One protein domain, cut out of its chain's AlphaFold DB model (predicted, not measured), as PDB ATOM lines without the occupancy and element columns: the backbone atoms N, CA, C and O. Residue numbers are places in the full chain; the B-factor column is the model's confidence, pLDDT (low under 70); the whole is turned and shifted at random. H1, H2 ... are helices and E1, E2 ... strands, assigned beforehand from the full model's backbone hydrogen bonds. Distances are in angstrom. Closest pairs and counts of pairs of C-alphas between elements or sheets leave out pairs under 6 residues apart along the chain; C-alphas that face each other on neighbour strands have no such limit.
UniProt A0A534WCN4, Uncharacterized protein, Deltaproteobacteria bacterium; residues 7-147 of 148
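AT A GLANCE: This is residues 7 to 147 of the 148 residues of an uncharacterized protein of Deltaproteobacteria bacterium (UniProt A0A534WCN4). An arched, strongly twisted sheet of eight strands has helices along its outer side: H1, H2 and H3 over the middle of the arch, H4 and H5 outside the E5 end, H6 beside E6. Residues 102 to 108 cross the open side of the arch between its two edges. The 141 printed residues hold six named helices and eight named strands in the order E1 H1 H2 E2 H3 E3 H4 E4 H5 E5 E6 E7 E8 H6, of mixed class. The mixed sheet runs E5 E4 E3 E2 E1 E8 E7 E6. The whole is compact, with a radius of gyration of the C-alphas of 14.8 A and spans of 43 by 31 by 24 A.

HOW THE PARTS SIT: E1, residues 7 to 11, is followed by H1, 12 to 16, and H2, 19 to 22, then E2, 28 to 33, parallel to E1, with N 8 and O 29 2.8 A apart. H3, 42 to 50, touches H1, the closest C-alphas being those of Ser 16 and Ala 44 at 4.1 A; both only graze the sheet. E3, 55 to 60, is parallel to E2, with N 56 and O 30 at 2.8 A. H4, 65 to 71, is followed by E4, 77 to 83, parallel to E3, with N 57 and O 78 at 2.8 A. H5, 89 to 93, only just touches H4, with 3 pairs of C-alphas within 8 A, the closest those of Ala 68 and Arg 93 at 5.8 A. E5, 99 to 101, is parallel to E4, with N 100 and O 79 at 3.0 A. Each step from E1 to E5 is a strand-helix-strand unit, two parallel neighbours joined through helices, with a right-handed crossover. E6, 109 to 114, E7, 117 to 120, and E8, 128 to 131, form a meander, each strand the antiparallel neighbour of the one before, with N 117 and O 114 at 3.0 A and N 120 and O 128 at 2.8 A. E8 is parallel to E1, with N 9 and O 129 at 2.8 A. H6, 137 to 145, is on the sheet at a height of 6.1 A. Every O i to N i+4 pair is within hydrogen-bond range in H1, H3, H4 and H6; H2 is too short for one, and H5 has 0 of 1, but 2 of 2 O i to N i+3 pairs.

IN THESE COORDINATES: E1 begins at C-alpha 7 (-3.826, -30.184, 21.738), and H6 ends at C-alpha 145 (-19.224, -27.813, 26.259). E4 measures 17.8 A, E3 16.5 A, H3 12.6 A and H6 12.2 A.

THE WHOLE: The C-alphas farthest apart, of Lys 89 and Arg 145, are 44.2 A apart. The printed part has no cut and no long link. Mean pLDDT of the printed part is 90.5; residues 104, 123 to 125 and 147 are under 70.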
ATOM      1  N   VAL A   7      -5.143 -30.784  21.518       88.56
ATOM      2  CA  VAL A   7      -3.826 -30.184  21.738       88.56
ATOM      3  C   VAL A   7      -4.017 -28.711  22.079       88.56
ATOM      4  O   VAL A   7      -4.480 -27.943  21.243       88.56
ATOM      5  N   LEU A   8      -3.635 -28.299  23.286       90.81
ATOM      6  CA  LEU A   8      -3.690 -26.907  23.723       90.81
ATOM      7  C   LEU A   8      -2.306 -26.262  23.611       90.81
ATOM      8  O   LEU A   8      -1.357 -26.699  24.261       90.81
ATOM      9  N   VAL A   9      -2.198 -25.203  22.811       92.31
ATOM     10  CA  VAL A   9      -0.981 -24.397  22.670       92.31
ATOM     11  C   VAL A   9      -1.098 -23.141  23.527       92.31
ATOM     12  O   VAL A   9      -1.960 -22.304  23.258       92.31
ATOM     13  N   LEU A  10      -0.203 -22.990  24.507       91.81
ATOM     14  CA  LEU A  10      -0.123 -21.832  25.406       91.81
ATOM     15  C   LEU A  10       1.224 -21.114  25.285       91.81
ATOM     16  O   LEU A  10       2.262 -21.750  25.091       91.81
ATOM     17  N   GLY A  11       1.217 -19.793  25.461       91.81
ATOM     18  CA  GLY A  11       2.438 -19.023  25.713       91.81
ATOM     19  C   GLY A  11       3.026 -19.335  27.093       91.81
ATOM     20  O   GLY A  11       2.294 -19.702  28.020       91.81
ATOM     21  N   GLN A  12       4.342 -19.184  27.261       92.69
ATOM     22  CA  GLN A  12       4.974 -19.406  28.566       92.69
ATOM     23  C   GLN A  12       4.468 -18.437  29.644       92.69
ATOM     24  O   GLN A  12       4.497 -18.771  30.826       92.69
ATOM     25  N   GLU A  13       3.973 -17.263  29.260       92.44
ATOM     26  CA  GLU A  13       3.397 -16.256  30.147       92.44
ATOM     27  C   GLU A  13       2.116 -16.786  30.798       92.44
ATOM     28  O   GLU A  13       1.956 -16.695  32.012       92.44
ATOM     29  N   ALA A  14       1.242 -17.424  30.015       91.62
ATOM     30  CA  ALA A  14       0.035 -18.071  30.525       91.62
ATOM     31  C   ALA A  14       0.369 -19.209  31.492       91.62
ATOM     32  O   ALA A  14      -0.178 -19.288  32.594       91.62
ATOM     33  N   VAL A  15       1.345 -20.043  31.122       93.00
ATOM     34  CA  VAL A  15       1.856 -21.098  32.005       93.00
ATOM     35  C   VAL A  15       2.407 -20.491  33.299       93.00
ATOM     36  O   VAL A  15       2.066 -20.956  34.377       93.00
ATOM     37  N   SER A  16       3.183 -19.409  33.215       93.56
ATOM     38  CA  SER A  16       3.796 -18.725  34.364       93.56
ATOM     39  C   SER A  16       2.783 -18.146  35.350       93.56
ATOM     40  O   SER A  16       3.075 -18.086  36.544       93.56
ATOM     41  N   ARG A  17       1.603 -17.728  34.871       94.06
ATOM     42  CA  ARG A  17       0.501 -17.236  35.716       94.06
ATOM     43  C   ARG A  17      -0.267 -18.352  36.431       94.06
ATOM     44  O   ARG A  17      -1.085 -18.053  37.293       94.06
ATOM     45  N   GLY A  18      -0.009 -19.620  36.102       92.69
ATOM     46  CA  GLY A  18      -0.693 -20.766  36.702       92.69
ATOM     47  C   GLY A  18      -1.965 -21.192  35.970       92.69
ATOM     48  O   GLY A  18      -2.782 -21.909  36.546       92.69
ATOM     49  N   ASP A  19      -2.136 -20.809  34.698       93.44
ATOM     50  CA  ASP A  19      -3.325 -21.173  33.913       93.44
ATOM     51  C   ASP A  19      -3.498 -22.697  33.764       93.44
ATOM     52  O   ASP A  19      -4.619 -23.180  33.623       93.44
ATOM     53  N   LEU A  20      -2.413 -23.476  33.889       93.38
ATOM     54  CA  LEU A  20      -2.469 -24.942  33.880       93.38
ATOM     55  C   LEU A  20      -3.328 -25.522  35.008       93.38
ATOM     56  O   LEU A  20      -3.924 -26.580  34.830       93.38
ATOM     57  N   ARG A  21      -3.436 -24.835  36.150       93.38
ATOM     58  CA  ARG A  21      -4.205 -25.308  37.314       93.38
ATOM     59  C   ARG A  21      -5.712 -25.338  37.059       93.38
ATOM     60  O   ARG A  21      -6.433 -26.035  37.760       93.38
ATOM     61  N   LYS A  22      -6.175 -24.588  36.057       91.88
ATOM     62  CA  LYS A  22      -7.578 -24.540  35.621       91.88
ATOM     63  C   LYS A  22      -7.932 -25.707  34.689       91.88
ATOM     64  O   LYS A  22      -9.100 -25.911  34.368       91.88
ATOM     65  N   LEU A  23      -6.928 -26.439  34.203       90.88
ATOM     66  CA  LEU A  23      -7.077 -27.473  33.186       90.88
ATOM     67  C   LEU A  23      -7.015 -28.870  33.799       90.88
ATOM     68  O   LEU A  23      -6.314 -29.120  34.776       90.88
ATOM     69  N   ASN A  24      -7.694 -29.814  33.154       89.00
ATOM     70  CA  ASN A  24      -7.582 -31.229  33.473       89.00
ATOM     71  C   ASN A  24      -6.546 -31.892  32.542       89.00
ATOM     72  O   ASN A  24      -6.752 -31.907  31.322       89.00
ATOM     73  N   PRO A  25      -5.468 -32.489  33.081       87.81
ATOM     74  CA  PRO A  25      -4.422 -33.126  32.282       87.81
ATOM     75  C   PRO A  25      -4.878 -34.291  31.401       87.81
ATOM     76  O   PRO A  25      -4.213 -34.597  30.416       87.81
ATOM     77  N   ASN A  26      -6.009 -34.923  31.716       85.38
ATOM     78  CA  ASN A  26      -6.532 -36.054  30.944       85.38
ATOM     79  C   ASN A  26      -7.282 -35.622  29.676       85.38
ATOM     80  O   ASN A  26      -7.661 -36.462  28.866       85.38
ATOM     81  N   GLN A  27      -7.525 -34.322  29.511       80.69
ATOM     82  CA  GLN A  27      -8.332 -33.780  28.415       80.69
ATOM     83  C   GLN A  27      -7.511 -33.016  27.387       80.69
ATOM     84  O   GLN A  27      -7.974 -32.833  26.263       80.69
ATOM     85  N   VAL A  28      -6.307 -32.573  27.757       87.12
ATOM     86  CA  VAL A  28      -5.464 -31.771  26.875       87.12
ATOM     87  C   VAL A  28      -4.023 -32.262  26.845       87.12
ATOM     88  O   VAL A  28      -3.398 -32.514  27.875       87.12
ATOM     89  N   ARG A  29      -3.463 -32.327  25.636       89.94
ATOM     90  CA  ARG A  29      -2.013 -32.368  25.417       89.94
ATOM     91  C   ARG A  29      -1.496 -30.942  25.412       89.94
ATOM     92  O   ARG A  29      -1.944 -30.137  24.598       89.94
ATOM     93  N   LEU A  30      -0.544 -30.634  26.282       93.00
ATOM     94  CA  LEU A  30      -0.004 -29.285  26.381       93.00
ATOM     95  C   LEU A  30       1.146 -29.086  25.392       93.00
ATOM     96  O   LEU A  30       2.079 -29.884  25.335       93.00
ATOM     97  N   VAL A  31       1.113 -27.977  24.661       94.06
ATOM     98  CA  VAL A  31       2.239 -27.458  23.886       94.06
ATOM     99  C   VAL A  31       2.571 -26.068  24.414       94.06
ATOM    100  O   VAL A  31       1.740 -25.166  24.372       94.06
ATOM    101  N   VAL A  32       3.795 -25.877  24.892       93.81
ATOM    102  CA  VAL A  32       4.272 -24.587  25.394       93.81
ATOM    103  C   VAL A  32       5.053 -23.874  24.303       93.81
ATOM    104  O   VAL A  32       5.966 -24.456  23.713       93.81
ATOM    105  N   ARG A  33       4.729 -22.602  24.074       92.25
ATOM    106  CA  ARG A  33       5.475 -21.678  23.222       92.25
ATOM    107  C   ARG A  33       6.292 -20.717  24.095       92.25
ATOM    108  O   ARG A  33       5.717 -19.802  24.681       92.25
ATOM    109  N   PRO A  34       7.625 -20.863  24.145       84.00
ATOM    110  CA  PRO A  34       8.512 -19.974  24.902       84.00
ATOM    111  C   PRO A  34       8.580 -18.521  24.383       84.00
ATOM    112  O   PRO A  34       9.156 -17.656  25.027       84.00
ATOM    113  N   GLY A  35       8.018 -18.212  23.214       83.25
ATOM    114  CA  GLY A  35       8.070 -16.860  22.650       83.25
ATOM    115  C   GLY A  35       9.390 -16.593  21.922       83.25
ATOM    116  O   GLY A  35       9.736 -17.330  20.999       83.25
ATOM    117  N   GLY A  36      10.093 -15.514  22.282       85.19
ATOM    118  CA  GLY A  36      11.294 -15.033  21.576       85.19
ATOM    119  C   GLY A  36      12.564 -15.869  21.784       85.19
ATOM    120  O   GLY A  36      13.406 -15.918  20.891       85.19
ATOM    121  N   SER A  37      12.681 -16.555  22.922       90.94
ATOM    122  CA  SER A  37      13.821 -17.410  23.294       90.94
ATOM    123  C   SER A  37      13.318 -18.737  23.856       90.94
ATOM    124  O   SER A  37      12.171 -18.804  24.283       90.94
ATOM    125  N   ASN A  38      14.159 -19.772  23.931       93.69
ATOM    126  CA  ASN A  38      13.783 -21.038  24.576       93.69
ATOM    127  C   ASN A  38      13.869 -20.969  26.113       93.69
ATOM    128  O   ASN A  38      13.709 -21.987  26.792       93.69
ATOM    129  N   LEU A  39      14.188 -19.800  26.679       95.38
ATOM    130  CA  LEU A  39      14.385 -19.633  28.111       95.38
ATOM    131  C   LEU A  39      13.029 -19.523  28.813       95.38
ATOM    132  O   LEU A  39      12.375 -18.484  28.771       95.38
ATOM    133  N   LEU A  40      12.635 -20.599  29.492       95.06
ATOM    134  CA  LEU A  40      11.426 -20.611  30.313       95.06
ATOM    135  C   LEU A  40      11.622 -19.837  31.624       95.06
ATOM    136  O   LEU A  40      12.617 -20.032  32.336       95.06
ATOM    137  N   ALA A  41      10.628 -19.035  32.003       95.12
ATOM    138  CA  ALA A  41      10.540 -18.458  33.343       95.12
ATOM    139  C   ALA A  41      10.575 -19.549  34.438       95.12
ATOM    140  O   ALA A  41      10.141 -20.682  34.221       95.12
ATOM    141  N   GLU A  42      11.099 -19.235  35.632       96.00
ATOM    142  CA  GLU A  42      11.145 -20.213  36.747       96.00
ATOM    143  C   GLU A  42       9.732 -20.652  37.150       96.00
ATOM    144  O   GLU A  42       9.488 -21.827  37.419       96.00
ATOM    145  N   THR A  43       8.788 -19.710  37.143       96.25
ATOM    146  CA  THR A  43       7.373 -19.971  37.417       96.25
ATOM    147  C   THR A  43       6.782 -20.927  36.388       96.25
ATOM    148  O   THR A  43       6.170 -21.912  36.789       96.25
ATOM    149  N   ALA A  44       7.045 -20.727  35.089       96.06
ATOM    150  CA  ALA A  44       6.625 -21.673  34.056       96.06
ATOM    151  C   ALA A  44       7.187 -23.078  34.301       96.06
ATOM    152  O   ALA A  44       6.446 -24.053  34.242       96.06
ATOM    153  N   VAL A  45       8.479 -23.199  34.624       97.12
ATOM    154  CA  VAL A  45       9.085 -24.506  34.932       97.12
ATOM    155  C   VAL A  45       8.420 -25.162  36.136       97.12
ATOM    156  O   VAL A  45       8.148 -26.359  36.093       97.12
ATOM    157  N   ARG A  46       8.122 -24.405  37.197       97.31
ATOM    158  CA  ARG A  46       7.423 -24.933  38.376       97.31
ATOM    159  C   ARG A  46       6.041 -25.481  38.021       97.31
ATOM    160  O   ARG A  46       5.722 -26.591  38.434       97.31
ATOM    161  N   GLU A  47       5.252 -24.745  37.240       97.12
ATOM    162  CA  GLU A  47       3.923 -25.203  36.815       97.12
ATOM    163  C   GLU A  47       4.015 -26.437  35.903       97.12
ATOM    164  O   GLU A  47       3.272 -27.397  36.087       97.12
ATOM    165  N   LEU A  48       4.983 -26.475  34.980       96.38
ATOM    166  CA  LEU A  48       5.197 -27.630  34.101       96.38
ATOM    167  C   LEU A  48       5.682 -28.872  34.851       96.38
ATOM    168  O   LEU A  48       5.334 -29.984  34.470       96.38
ATOM    169  N   ARG A  49       6.447 -28.708  35.935       96.06
ATOM    170  CA  ARG A  49       6.827 -29.819  36.823       96.06
ATOM    171  C   ARG A  49       5.634 -30.400  37.580       96.06
ATOM    172  O   ARG A  49       5.653 -31.582  37.904       96.06
ATOM    173  N   ALA A  50       4.634 -29.576  37.890       94.88
ATOM    174  CA  ALA A  50       3.411 -30.008  38.563       94.88
ATOM    175  C   ALA A  50       2.384 -30.622  37.593       94.88
ATOM    176  O   ALA A  50       1.466 -31.325  38.022       94.88
ATOM    177  N   TRP A  51       2.531 -30.372  36.291       94.81
ATOM    178  CA  TRP A  51       1.642 -30.896  35.264       94.81
ATOM    179  C   TRP A  51       1.823 -32.407  35.078       94.81
ATOM    180  O   TRP A  51       2.916 -32.890  34.796       94.81
ATOM    181  N   ARG A  52       0.727 -33.163  35.214       92.31
ATOM    182  CA  ARG A  52       0.734 -34.636  35.113       92.31
ATOM    183  C   ARG A  52       0.465 -35.172  33.704       92.31
ATOM    184  O   ARG A  52       0.588 -36.373  33.481       92.31
ATOM    185  N   GLY A  53       0.058 -34.310  32.775       90.94
ATOM    186  CA  GLY A  53      -0.242 -34.686  31.394       90.94
ATOM    187  C   GLY A  53       0.992 -34.628  30.495       90.94
ATOM    188  O   GLY A  53       2.088 -34.265  30.919       90.94
ATOM    189  N   GLN A  54       0.808 -34.934  29.212       91.56
ATOM    190  CA  GLN A  54       1.883 -34.819  28.225       91.56
ATOM    191  C   GLN A  54       2.233 -33.347  27.962       91.56
ATOM    192  O   GLN A  54       1.335 -32.518  27.775       91.56
ATOM    193  N   VAL A  55       3.534 -33.047  27.905       94.94
ATOM    194  CA  VAL A  55       4.076 -31.716  27.591       94.94
ATOM    195  C   VAL A  55       4.954 -31.798  26.352       94.94
ATOM    196  O   VAL A  55       5.898 -32.585  26.280       94.94
ATOM    197  N   ALA A  56       4.684 -30.924  25.393       95.62
ATOM    198  CA  ALA A  56       5.603 -30.602  24.320       95.62
ATOM    199  C   ALA A  56       6.055 -29.142  24.428       95.62
ATOM    200  O   ALA A  56       5.282 -28.274  24.825       95.62
ATOM    201  N   ILE A  57       7.295 -28.854  24.049       96.56
ATOM    202  CA  ILE A  57       7.853 -27.497  24.061       96.56
ATOM    203  C   ILE A  57       8.300 -27.146  22.647       96.56
ATOM    204  O   ILE A  57       9.065 -27.888  22.026       96.56
ATOM    205  N   GLU A  58       7.808 -26.023  22.127       95.31
ATOM    206  CA  GLU A  58       8.273 -25.471  20.858       95.31
ATOM    207  C   GLU A  58       9.674 -24.879  21.032       95.31
ATOM    208  O   GLU A  58       9.879 -23.997  21.861       95.31
ATOM    209  N   LEU A  59      10.640 -25.359  20.247       96.00
ATOM    210  CA  LEU A  59      12.033 -24.927  20.310       96.00
ATOM    211  C   LEU A  59      12.472 -24.229  19.022       96.00
ATOM    212  O   LEU A  59      12.111 -24.627  17.908       96.00
ATOM    213  N   ARG A  60      13.324 -23.221  19.190       94.62
ATOM    214  CA  ARG A  60      14.028 -22.497  18.130       94.62
ATOM    215  C   ARG A  60      15.516 -22.792  18.234       94.62
ATOM    216  O   ARG A  60      16.089 -22.656  19.308       94.62
ATOM    217  N   MET A  61      16.141 -23.226  17.150       94.25
ATOM    218  CA  MET A  61      17.576 -23.518  17.160       94.25
ATOM    219  C   MET A  61      18.400 -22.266  16.833       94.25
ATOM    220  O   MET A  61      17.955 -21.471  16.001       94.25
ATOM    221  N   PRO A  62      19.602 -22.113  17.419       95.81
ATOM    222  CA  PRO A  62      20.253 -23.031  18.367       95.81
ATOM    223  C   PRO A  62      19.765 -22.873  19.824       95.81
ATOM    224  O   PRO A  62      19.296 -21.810  20.215       95.81
ATOM    225  N   VAL A  63      19.941 -23.916  20.651       96.44
ATOM    226  CA  VAL A  63      19.682 -23.875  22.107       96.44
ATOM    227  C   VAL A  63      20.973 -23.583  22.878       96.44
ATOM    228  O   VAL A  63      21.938 -24.357  22.855       96.44
ATOM    229  N   SER A  64      21.009 -22.472  23.606       97.00
ATOM    230  CA  SER A  64      22.123 -22.111  24.488       97.00
ATOM    231  C   SER A  64      22.226 -23.042  25.705       97.00
ATOM    232  O   SER A  64      21.283 -23.739  26.078       97.00
ATOM    233  N   ARG A  65      23.384 -23.044  26.386       96.75
ATOM    234  CA  ARG A  65      23.567 -23.822  27.629       96.75
ATOM    235  C   ARG A  65      22.580 -23.400  28.724       96.75
ATOM    236  O   ARG A  65      22.042 -24.257  29.416       96.75
ATOM    237  N   LYS A  66      22.327 -22.092  28.850       96.88
ATOM    238  CA  LYS A  66      21.392 -21.523  29.833       96.88
ATOM    239  C   LYS A  66      19.958 -21.994  29.578       96.88
ATOM    240  O   LYS A  66      19.274 -22.396  30.514       96.88
ATOM    241  N   GLU A  67      19.523 -21.979  28.320       97.50
ATOM    242  CA  GLU A  67      18.200 -22.478  27.929       97.50
ATOM    243  C   GLU A  67      18.079 -23.984  28.156       97.50
ATOM    244  O   GLU A  67      17.117 -24.424  28.774       97.50
ATOM    245  N   ALA A  68      19.075 -24.772  27.742       97.31
ATOM    246  CA  ALA A  68      19.068 -26.218  27.946       97.31
ATOM    247  C   ALA A  68      18.986 -26.587  29.436       97.31
ATOM    248  O   ALA A  68      18.145 -27.394  29.825       97.31
ATOM    249  N   ALA A  69      19.785 -25.935  30.287       97.38
ATOM    250  CA  ALA A  69      19.738 -26.138  31.735       97.38
ATOM    251  C   ALA A  69      18.352 -25.829  32.325       97.38
ATOM    252  O   ALA A  69      17.929 -26.478  33.279       97.38
ATOM    253  N   ARG A  70      17.633 -24.853  31.757       96.88
ATOM    254  CA  ARG A  70      16.267 -24.520  32.162       96.88
ATOM    255  C   ARG A  70      15.250 -25.548  31.669       96.88
ATOM    256  O   ARG A  70      14.432 -26.003  32.461       96.88
ATOM    257  N   LEU A  71      15.314 -25.914  30.392       97.12
ATOM    258  CA  LEU A  71      14.421 -26.888  29.761       97.12
ATOM    259  C   LEU A  71      14.517 -28.256  30.440       97.12
ATOM    260  O   LEU A  71      13.496 -28.862  30.736       97.12
ATOM    261  N   ASN A  72      15.730 -28.696  30.782       97.38
ATOM    262  CA  ASN A  72      15.976 -29.991  31.424       97.38
ATOM    263  C   ASN A  72      15.416 -30.097  32.853       97.38
ATOM    264  O   ASN A  72      15.412 -31.184  33.423       97.38
ATOM    265  N   ARG A  73      14.935 -28.997  33.446       97.12
ATOM    266  CA  ARG A  73      14.186 -29.033  34.713       97.12
ATOM    267  C   ARG A  73      12.728 -29.456  34.523       97.12
ATOM    268  O   ARG A  73      12.067 -29.762  35.514       97.12
ATOM    269  N   VAL A  74      12.216 -29.439  33.291       96.50
ATOM    270  CA  VAL A  74      10.881 -29.938  32.958       96.50
ATOM    271  C   VAL A  74      10.978 -31.451  32.730       96.50
ATOM    272  O   VAL A  74      11.737 -31.883  31.862       96.50
ATOM    273  N   PRO A  75      10.248 -32.279  33.495       93.06
ATOM    274  CA  PRO A  75      10.298 -33.722  33.332       93.06
ATOM    275  C   PRO A  75       9.599 -34.141  32.037       93.06
ATOM    276  O   PRO A  75       8.541 -33.613  31.702       93.06
ATOM    277  N   ARG A  76      10.162 -35.146  31.354       89.94
ATOM    278  CA  ARG A  76       9.461 -35.954  30.338       89.94
ATOM    279  C   ARG A  76       8.772 -35.147  29.227       89.94
ATOM    280  O   ARG A  76       7.662 -35.466  28.808       89.94
ATOM    281  N   PHE A  77       9.407 -34.076  28.755       96.50
ATOM    282  CA  PHE A  77       8.839 -33.274  27.674       96.50
ATOM    283  C   PHE A  77       9.316 -33.752  26.300       96.50
ATOM    284  O   PHE A  77      10.431 -34.248  26.137       96.50
ATOM    285  N   SER A  78       8.484 -33.541  25.283       96.69
ATOM    286  CA  SER A  78       8.864 -33.697  23.876       96.69
ATOM    287  C   SER A  78       9.220 -32.349  23.245       96.69
ATOM    288  O   SER A  78       8.558 -31.341  23.480       96.69
ATOM    289  N   ALA A  79      10.243 -32.308  22.401       96.06
ATOM    290  CA  ALA A  79      10.660 -31.107  21.692       96.06
ATOM    291  C   ALA A  79      10.007 -31.009  20.306       96.06
ATOM    292  O   ALA A  79      10.034 -31.947  19.504       96.06
ATOM    293  N   ARG A  80       9.467 -29.830  19.996       94.81
ATOM    294  CA  ARG A  80       8.894 -29.479  18.695       94.81
ATOM    295  C   ARG A  80       9.727 -28.371  18.059       94.81
ATOM    296  O   ARG A  80       9.597 -27.214  18.435       94.81
ATOM    297  N   VAL A  81      10.584 -28.695  17.097       94.12
ATOM    298  CA  VAL A  81      11.419 -27.688  16.427       94.12
ATOM    299  C   VAL A  81      10.555 -26.883  15.459       94.12
ATOM    300  O   VAL A  81      10.111 -27.406  14.435       94.12
ATOM    301  N   VAL A  82      10.301 -25.620  15.807       91.62
ATOM    302  CA  VAL A  82       9.503 -24.675  15.003       91.62
ATOM    303  C   VAL A  82      10.369 -23.787  14.114       91.62
ATOM    304  O   VAL A  82       9.902 -23.303  13.088       91.62
ATOM    305  N   GLN A  83      11.636 -23.592  14.481       91.12
ATOM    306  CA  GLN A  83      12.598 -22.804  13.719       91.12
ATOM    307  C   GLN A  83      13.988 -23.436  13.813       91.12
ATOM    308  O   GLN A  83      14.424 -23.841  14.891       91.12
ATOM    309  N   GLY A  84      14.686 -23.499  12.681       91.69
ATOM    310  CA  GLY A  84      15.976 -24.174  12.559       91.69
ATOM    311  C   GLY A  84      15.842 -25.667  12.244       91.69
ATOM    312  O   GLY A  84      14.875 -26.086  11.606       91.69
ATOM    313  N   SER A  85      16.838 -26.463  12.641       92.19
ATOM    314  CA  SER A  85      16.980 -27.863  12.219       92.19
ATOM    315  C   SER A  85      16.883 -28.847  13.383       92.19
ATOM    316  O   SER A  85      17.540 -28.677  14.402       92.19
ATOM    317  N   ILE A  86      16.159 -29.955  13.188       94.00
ATOM    318  CA  ILE A  86      16.161 -31.093  14.129       94.00
ATOM    319  C   ILE A  86      17.520 -31.804  14.219       94.00
ATOM    320  O   ILE A  86      17.719 -32.639  15.093       94.00
ATOM    321  N   ARG A  87      18.452 -31.504  13.303       95.00
ATOM    322  CA  ARG A  87      19.823 -32.037  13.300       95.00
ATOM    323  C   ARG A  87      20.823 -31.102  13.990       95.00
ATOM    324  O   ARG A  87      22.020 -31.380  13.969       95.00
ATOM    325  N   ASP A  88      20.366 -29.988  14.564       96.06
ATOM    326  CA  ASP A  88      21.240 -29.037  15.248       96.06
ATOM    327  C   ASP A  88      21.935 -29.694  16.455       96.06
ATOM    328  O   ASP A  88      21.298 -30.320  17.305       96.06
ATOM    329  N   LYS A  89      23.264 -29.550  16.549       95.94
ATOM    330  CA  LYS A  89      24.079 -30.184  17.601       95.94
ATOM    331  C   LYS A  89      23.702 -29.712  19.008       95.94
ATOM    332  O   LYS A  89      23.942 -30.441  19.970       95.94
ATOM    333  N   SER A  90      23.127 -28.516  19.149       96.38
ATOM    334  CA  SER A  90      22.698 -27.975  20.441       96.38
ATOM    335  C   SER A  90      21.567 -28.775  21.092       96.38
ATOM    336  O   SER A  90      21.491 -28.789  22.320       96.38
ATOM    337  N   LEU A  91      20.768 -29.520  20.315       95.50
ATOM    338  CA  LEU A  91      19.718 -30.405  20.839       95.50
ATOM    339  C   LEU A  91      20.266 -31.505  21.744       95.50
ATOM    340  O   LEU A  91      19.574 -31.932  22.659       95.50
ATOM    341  N   ARG A  92      21.532 -31.908  21.565       94.56
ATOM    342  CA  ARG A  92      22.199 -32.890  22.438       94.56
ATOM    343  C   ARG A  92      22.286 -32.438  23.898       94.56
ATOM    344  O   ARG A  92      22.538 -33.255  24.770       94.56
ATOM    345  N   ARG A  93      22.113 -31.139  24.169       95.88
ATOM    346  CA  ARG A  93      22.097 -30.571  25.526       95.88
ATOM    347  C   ARG A  93      20.748 -30.753  26.217       95.88
ATOM    348  O   ARG A  93      20.646 -30.464  27.404       95.88
ATOM    349  N   VAL A  94      19.715 -31.140  25.474       94.94
ATOM    350  CA  VAL A  94      18.328 -31.148  25.922       94.94
ATOM    351  C   VAL A  94      17.861 -32.589  26.111       94.94
ATOM    352  O   VAL A  94      17.978 -33.403  25.202       94.94
ATOM    353  N   HIS A  95      17.306 -32.906  27.278       94.62
ATOM    354  CA  HIS A  95      16.838 -34.251  27.631       94.62
ATOM    355  C   HIS A  95      15.367 -34.457  27.235       94.62
ATOM    356  O   HIS A  95      14.537 -34.856  28.050       94.62
ATOM    357  N   ALA A  96      15.027 -34.121  25.990       94.38
ATOM    358  CA  ALA A  96      13.682 -34.338  25.466       94.38
ATOM    359  C   ALA A  96      13.455 -35.829  25.162       94.38
ATOM    360  O   ALA A  96      14.322 -36.477  24.580       94.38
ATOM    361  N   GLU A  97      12.272 -36.358  25.488       96.12
ATOM    362  CA  GLU A  97      11.912 -37.763  25.212       96.12
ATOM    363  C   GLU A  97      11.819 -38.048  23.710       96.12
ATOM    364  O   GLU A  97      12.095 -39.149  23.240       96.12
ATOM    365  N   SER A  98      11.410 -37.044  22.938       95.62
ATOM    366  CA  SER A  98      11.382 -37.112  21.486       95.62
ATOM    367  C   SER A  98      11.609 -35.731  20.885       95.62
ATOM    368  O   SER A  98      11.306 -34.713  21.508       95.62
ATOM    369  N   VAL A  99      12.136 -35.690  19.662       95.38
ATOM    370  CA  VAL A  99      12.341 -34.453  18.904       95.38
ATOM    371  C   VAL A  99      11.650 -34.597  17.558       95.38
ATOM    372  O   VAL A  99      11.902 -35.553  16.826       95.38
ATOM    373  N   ARG A 100      10.779 -33.649  17.212       93.56
ATOM    374  CA  ARG A 100      10.090 -33.626  15.915       93.56
ATOM    375  C   ARG A 100      10.133 -32.235  15.303       93.56
ATOM    376  O   ARG A 100      10.064 -31.235  16.015       93.56
ATOM    377  N   ALA A 101      10.206 -32.170  13.977       88.69
ATOM    378  CA  ALA A 101       9.999 -30.923  13.251       88.69
ATOM    379  C   ALA A 101       8.502 -30.602  13.221       88.69
ATOM    380  O   ALA A 101       7.681 -31.488  12.973       88.69
ATOM    381  N   VAL A 102       8.134 -29.344  13.461       85.00
ATOM    382  CA  VAL A 102       6.755 -28.904  13.241       85.00
ATOM    383  C   VAL A 102       6.542 -28.706  11.740       85.00
ATOM    384  O   VAL A 102       7.338 -28.003  11.113       85.00
ATOM    385  N   PRO A 103       5.492 -29.304  11.144       75.69
ATOM    386  CA  PRO A 103       5.149 -29.039   9.755       75.69
ATOM    387  C   PRO A 103       4.968 -27.535   9.538       75.69
ATOM    388  O   PRO A 103       4.245 -26.879  10.288       75.69
ATOM    389  N   ARG A 104       5.624 -26.987   8.511       67.12
ATOM    390  CA  ARG A 104       5.558 -25.549   8.201       67.12
ATOM    391  C   ARG A 104       4.183 -25.117   7.698       67.12
ATOM    392  O   ARG A 104       3.861 -23.937   7.765       67.12
ATOM    393  N   THR A 105       3.378 -26.056   7.205       75.38
ATOM    394  CA  THR A 105       2.016 -25.782   6.752       75.38
ATOM    395  C   THR A 105       1.102 -25.590   7.963       75.38
ATOM    396  O   THR A 105       0.860 -26.561   8.690       75.38
ATOM    397  N   PRO A 106       0.574 -24.376   8.201       72.69
ATOM    398  CA  PRO A 106      -0.382 -24.168   9.275       72.69
ATOM    399  C   PRO A 106      -1.630 -25.023   9.033       72.69
ATOM    400  O   PRO A 106      -2.093 -25.185   7.903       72.69
ATOM    401  N   LEU A 107      -2.173 -25.595  10.108       82.94
ATOM    402  CA  LEU A 107      -3.481 -26.244  10.056       82.94
ATOM    403  C   LEU A 107      -4.558 -25.192   9.743       82.94
ATOM    404  O   LEU A 107      -4.458 -24.074  10.264       82.94
ATOM    405  N   PRO A 108      -5.576 -25.532   8.931       87.38
ATOM    406  CA  PRO A 108      -6.649 -24.599   8.629       87.38
ATOM    407  C   PRO A 108      -7.436 -24.275   9.900       87.38
ATOM    408  O   PRO A 108      -7.556 -25.100  10.812       87.38
ATOM    409  N   VAL A 109      -7.941 -23.044   9.966       90.00
ATOM    410  CA  VAL A 109      -8.808 -22.592  11.054       90.00
ATOM    411  C   VAL A 109     -10.182 -23.226  10.868       90.00
ATOM    412  O   VAL A 109     -10.768 -23.099   9.797       90.00
ATOM    413  N   LYS A 110     -10.680 -23.899  11.907       89.69
ATOM    414  CA  LYS A 110     -12.030 -24.477  11.934       89.69
ATOM    415  C   LYS A 110     -13.025 -23.537  12.600       89.69
ATOM    416  O   LYS A 110     -14.126 -23.353  12.105       89.69
ATOM    417  N   GLU A 111     -12.625 -22.963  13.730       90.31
ATOM    418  CA  GLU A 111     -13.501 -22.195  14.611       90.31
ATOM    419  C   GLU A 111     -12.669 -21.192  15.420       90.31
ATOM    420  O   GLU A 111     -11.481 -21.413  15.687       90.31
ATOM    421  N   ARG A 112     -13.297 -20.092  15.836       91.75
ATOM    422  CA  ARG A 112     -12.750 -19.152  16.820       91.75
ATOM    423  C   ARG A 112     -13.627 -19.197  18.071       91.75
ATOM    424  O   ARG A 112     -14.617 -18.474  18.119       91.75
ATOM    425  N   PRO A 113     -13.308 -20.066  19.044       87.62
ATOM    426  CA  PRO A 113     -14.177 -20.277  20.199       87.62
ATOM    427  C   PRO A 113     -14.222 -19.085  21.160       87.62
ATOM    428  O   PRO A 113     -15.232 -18.879  21.823       87.62
ATOM    429  N   CYS A 114     -13.139 -18.305  21.221       90.69
ATOM    430  CA  CYS A 114     -12.998 -17.108  22.051       90.69
ATOM    431  C   CYS A 114     -12.199 -16.041  21.280       90.69
ATOM    432  O   CYS A 114     -11.484 -16.410  20.341       90.69
ATOM    433  N   PRO A 115     -12.267 -14.749  21.662       87.19
ATOM    434  CA  PRO A 115     -11.618 -13.654  20.927       87.19
ATOM    435  C   PRO A 115     -10.129 -13.889  20.629       87.19
ATOM    436  O   PRO A 115      -9.686 -13.676  19.500       87.19
ATOM    437  N   ASP A 116      -9.399 -14.443  21.601       86.06
ATOM    438  CA  ASP A 116      -7.960 -14.716  21.507       86.06
ATOM    439  C   ASP A 116      -7.623 -16.204  21.315       86.06
ATOM    440  O   ASP A 116      -6.470 -16.605  21.473       86.06
ATOM    441  N   ALA A 117      -8.604 -17.048  20.983       90.94
ATOM    442  CA  ALA A 117      -8.398 -18.479  20.795       90.94
ATOM    443  C   ALA A 117      -8.822 -18.936  19.398       90.94
ATOM    444  O   ALA A 117      -9.825 -18.504  18.835       90.94
ATOM    445  N   THR A 118      -8.055 -19.850  18.810       92.12
ATOM    446  CA  THR A 118      -8.366 -20.410  17.491       92.12
ATOM    447  C   THR A 118      -8.242 -21.919  17.517       92.12
ATOM    448  O   THR A 118      -7.170 -22.446  17.821       92.12
ATOM    449  N   LEU A 119      -9.308 -22.614  17.128       90.62
ATOM    450  CA  LEU A 119      -9.270 -24.045  16.875       90.62
ATOM    451  C   LEU A 119      -8.797 -24.290  15.442       90.62
ATOM    452  O   LEU A 119      -9.392 -23.810  14.473       90.62
ATOM    453  N   ARG A 120      -7.717 -25.054  15.303       89.88
ATOM    454  CA  ARG A 120      -7.129 -25.434  14.018       89.88
ATOM    455  C   ARG A 120      -7.128 -26.946  13.881       89.88
ATOM    456  O   ARG A 120      -6.878 -27.653  14.849       89.88
ATOM    457  N   GLY A 121      -7.354 -27.465  12.685       84.75
ATOM    458  CA  GLY A 121      -7.353 -28.910  12.472       84.75
ATOM    459  C   GLY A 121      -7.822 -29.289  11.081       84.75
ATOM    460  O   GLY A 121      -8.481 -28.503  10.411       84.75
ATOM    461  N   ARG A 122      -7.484 -30.502  10.647       73.56
ATOM    462  CA  ARG A 122      -8.063 -31.125   9.448       73.56
ATOM    463  C   ARG A 122      -9.072 -32.179   9.896       73.56
ATOM    464  O   ARG A 122      -8.917 -32.741  10.980       73.56
ATOM    465  N   SER A 123     -10.098 -32.441   9.094       59.16
ATOM    466  CA  SER A 123     -11.061 -33.514   9.372       59.16
ATOM    467  C   SER A 123     -10.328 -34.847   9.583       59.16
ATOM    468  O   SER A 123      -9.494 -35.216   8.760       59.16
ATOM    469  N   GLY A 124     -10.606 -35.538  10.696       59.12
ATOM    470  CA  GLY A 124      -9.996 -36.833  11.035       59.12
ATOM    471  C   GLY A 124      -8.626 -36.794  11.736       59.12
ATOM    472  O   GLY A 124      -8.028 -37.852  11.908       59.12
ATOM    473  N   ALA A 125      -8.119 -35.625  12.148       68.00
ATOM    474  CA  ALA A 125      -6.848 -35.482  12.876       68.00
ATOM    475  C   ALA A 125      -7.021 -34.796  14.247       68.00
ATOM    476  O   ALA A 125      -8.045 -34.158  14.492       68.00
ATOM    477  N   ASP A 126      -5.994 -34.887  15.106       70.38
ATOM    478  CA  ASP A 126      -5.925 -34.156  16.381       70.38
ATOM    479  C   ASP A 126      -6.141 -32.650  16.147       70.38
ATOM    480  O   ASP A 126      -5.452 -32.009  15.343       70.38
ATOM    481  N   GLU A 127      -7.102 -32.074  16.865       85.06
ATOM    482  CA  GLU A 127      -7.383 -30.646  16.806       85.06
ATOM    483  C   GLU A 127      -6.444 -29.871  17.731       85.06
ATOM    484  O   GLU A 127      -6.113 -30.300  18.838       85.06
ATOM    485  N   VAL A 128      -6.014 -28.703  17.265       88.69
ATOM    486  CA  VAL A 128      -5.073 -27.827  17.952       88.69
ATOM    487  C   VAL A 128      -5.786 -26.537  18.321       88.69
ATOM    488  O   VAL A 128      -6.042 -25.687  17.467       88.69
ATOM    489  N   LEU A 129      -6.084 -26.378  19.602       90.44
ATOM    490  CA  LEU A 129      -6.567 -25.133  20.174       90.44
ATOM    491  C   LEU A 129      -5.369 -24.248  20.521       90.44
ATOM    492  O   LEU A 129      -4.542 -24.591  21.363       90.44
ATOM    493  N   VAL A 130      -5.260 -23.106  19.855       90.56
ATOM    494  CA  VAL A 130      -4.198 -22.125  20.086       90.56
ATOM    495  C   VAL A 130      -4.771 -20.982  20.912       90.56
ATOM    496  O   VAL A 130      -5.667 -20.300  20.425       90.56
ATOM    497  N   ALA A 131      -4.255 -20.780  22.126       90.94
ATOM    498  CA  ALA A 131      -4.716 -19.764  23.076       90.94
ATOM    499  C   ALA A 131      -3.520 -18.928  23.595       90.94
ATOM    500  O   ALA A 131      -3.020 -19.165  24.697       90.94
ATOM    501  N   PRO A 132      -2.991 -17.984  22.787       78.06
ATOM    502  CA  PRO A 132      -1.837 -17.150  23.136       78.06
ATOM    503  C   PRO A 132      -2.014 -16.367  24.438       78.06
ATOM    504  O   PRO A 132      -1.078 -16.308  25.233       78.06
ATOM    505  N   SER A 133      -3.203 -15.809  24.672       81.00
ATOM    506  CA  SER A 133      -3.489 -14.983  25.849       81.00
ATOM    507  C   SER A 133      -3.656 -15.799  27.134       81.00
ATOM    508  O   SER A 133      -3.552 -15.239  28.223       81.00
ATOM    509  N   GLY A 134      -3.824 -17.121  27.032       88.06
ATOM    510  CA  GLY A 134      -3.946 -18.039  28.162       88.06
ATOM    511  C   GLY A 134      -5.319 -18.688  28.286       88.06
ATOM    512  O   GLY A 134      -6.024 -18.858  27.294       88.06
ATOM    513  N   VAL A 135      -5.664 -19.102  29.507       89.88
ATOM    514  CA  VAL A 135      -6.917 -19.814  29.809       89.88
ATOM    515  C   VAL A 135      -7.846 -18.910  30.621       89.88
ATOM    516  O   VAL A 135      -7.620 -18.684  31.817       89.88
ATOM    517  N   ASP A 136      -8.890 -18.409  29.967       90.38
ATOM    518  CA  ASP A 136      -9.948 -17.573  30.543       90.38
ATOM    519  C   ASP A 136     -11.264 -18.353  30.735       90.38
ATOM    520  O   ASP A 136     -11.348 -19.548  30.442       90.38
ATOM    521  N   SER A 137     -12.295 -17.689  31.271       90.12
ATOM    522  CA  SER A 137     -13.616 -18.296  31.487       90.12
ATOM    523  C   SER A 137     -14.264 -18.754  30.180       90.12
ATOM    524  O   SER A 137     -14.782 -19.865  30.129       90.12
ATOM    525  N   CYS A 138     -14.159 -17.962  29.106       91.88
ATOM    526  CA  CYS A 138     -14.678 -18.337  27.791       91.88
ATOM    527  C   CYS A 138     -14.095 -19.675  27.315       91.88
ATOM    528  O   CYS A 138     -14.833 -20.567  26.885       91.88
ATOM    529  N   LEU A 139     -12.773 -19.837  27.422       90.62
ATOM    530  CA  LEU A 139     -12.084 -21.044  26.987       90.62
ATOM    531  C   LEU A 139     -12.469 -22.242  27.853       90.62
ATOM    532  O   LEU A 139     -12.658 -23.336  27.325       90.62
ATOM    533  N   LEU A 140     -12.600 -22.043  29.166       90.38
ATOM    534  CA  LEU A 140     -13.033 -23.088  30.093       90.38
ATOM    535  C   LEU A 140     -14.459 -23.555  29.792       90.38
ATOM    536  O   LEU A 140     -14.686 -24.762  29.712       90.38
ATOM    537  N   ASP A 141     -15.383 -22.629  29.548       90.69
ATOM    538  CA  ASP A 141     -16.770 -22.945  29.203       90.69
ATOM    539  C   ASP A 141     -16.858 -23.682  27.867       90.69
ATOM    540  O   ASP A 141     -17.584 -24.667  27.729       90.69
ATOM    541  N   TRP A 142     -16.080 -23.251  26.873       89.81
ATOM    542  CA  TRP A 142     -16.015 -23.942  25.589       89.81
ATOM    543  C   TRP A 142     -15.418 -25.349  25.724       89.81
ATOM    544  O   TRP A 142     -15.962 -26.309  25.175       89.81
ATOM    545  N   LEU A 143     -14.340 -25.500  26.504       88.00
ATOM    546  CA  LEU A 143     -13.739 -26.801  26.806       88.00
ATOM    547  C   LEU A 143     -14.699 -27.713  27.573       88.00
ATOM    548  O   LEU A 143     -14.616 -28.926  27.405       88.00
ATOM    549  N   ALA A 144     -15.572 -27.160  28.417       86.06
ATOM    550  CA  ALA A 144     -16.608 -27.911  29.113       86.06
ATOM    551  C   ALA A 144     -17.711 -28.369  28.149       86.06
ATOM    552  O   ALA A 144     -18.046 -29.550  28.147       86.06
ATOM    553  N   ARG A 145     -18.205 -27.480  27.272       86.25
ATOM    554  CA  ARG A 145     -19.224 -27.813  26.259       86.25
ATOM    555  C   ARG A 145     -18.762 -28.880  25.276       86.25
ATOM    556  O   ARG A 145     -19.538 -29.756  24.942       86.25
ATOM    557  N   ARG A 146     -17.493 -28.861  24.856       79.19
ATOM    558  CA  ARG A 146     -16.935 -29.872  23.937       79.19
ATOM    559  C   ARG A 146     -16.857 -31.284  24.546       79.19
ATOM    560  O   ARG A 146     -16.542 -32.231  23.832       79.19
ATOM    561  N   ARG A 147     -17.068 -31.417  25.861       67.06
ATOM    562  CA  ARG A 147     -17.117 -32.708  26.568       67.06
ATOM    563  C   ARG A 147     -18.527 -33.284  26.670       67.06
ATOM    564  O   ARG A 147     -18.619 -34.483  26.918       67.06
TER     565      ARG A 147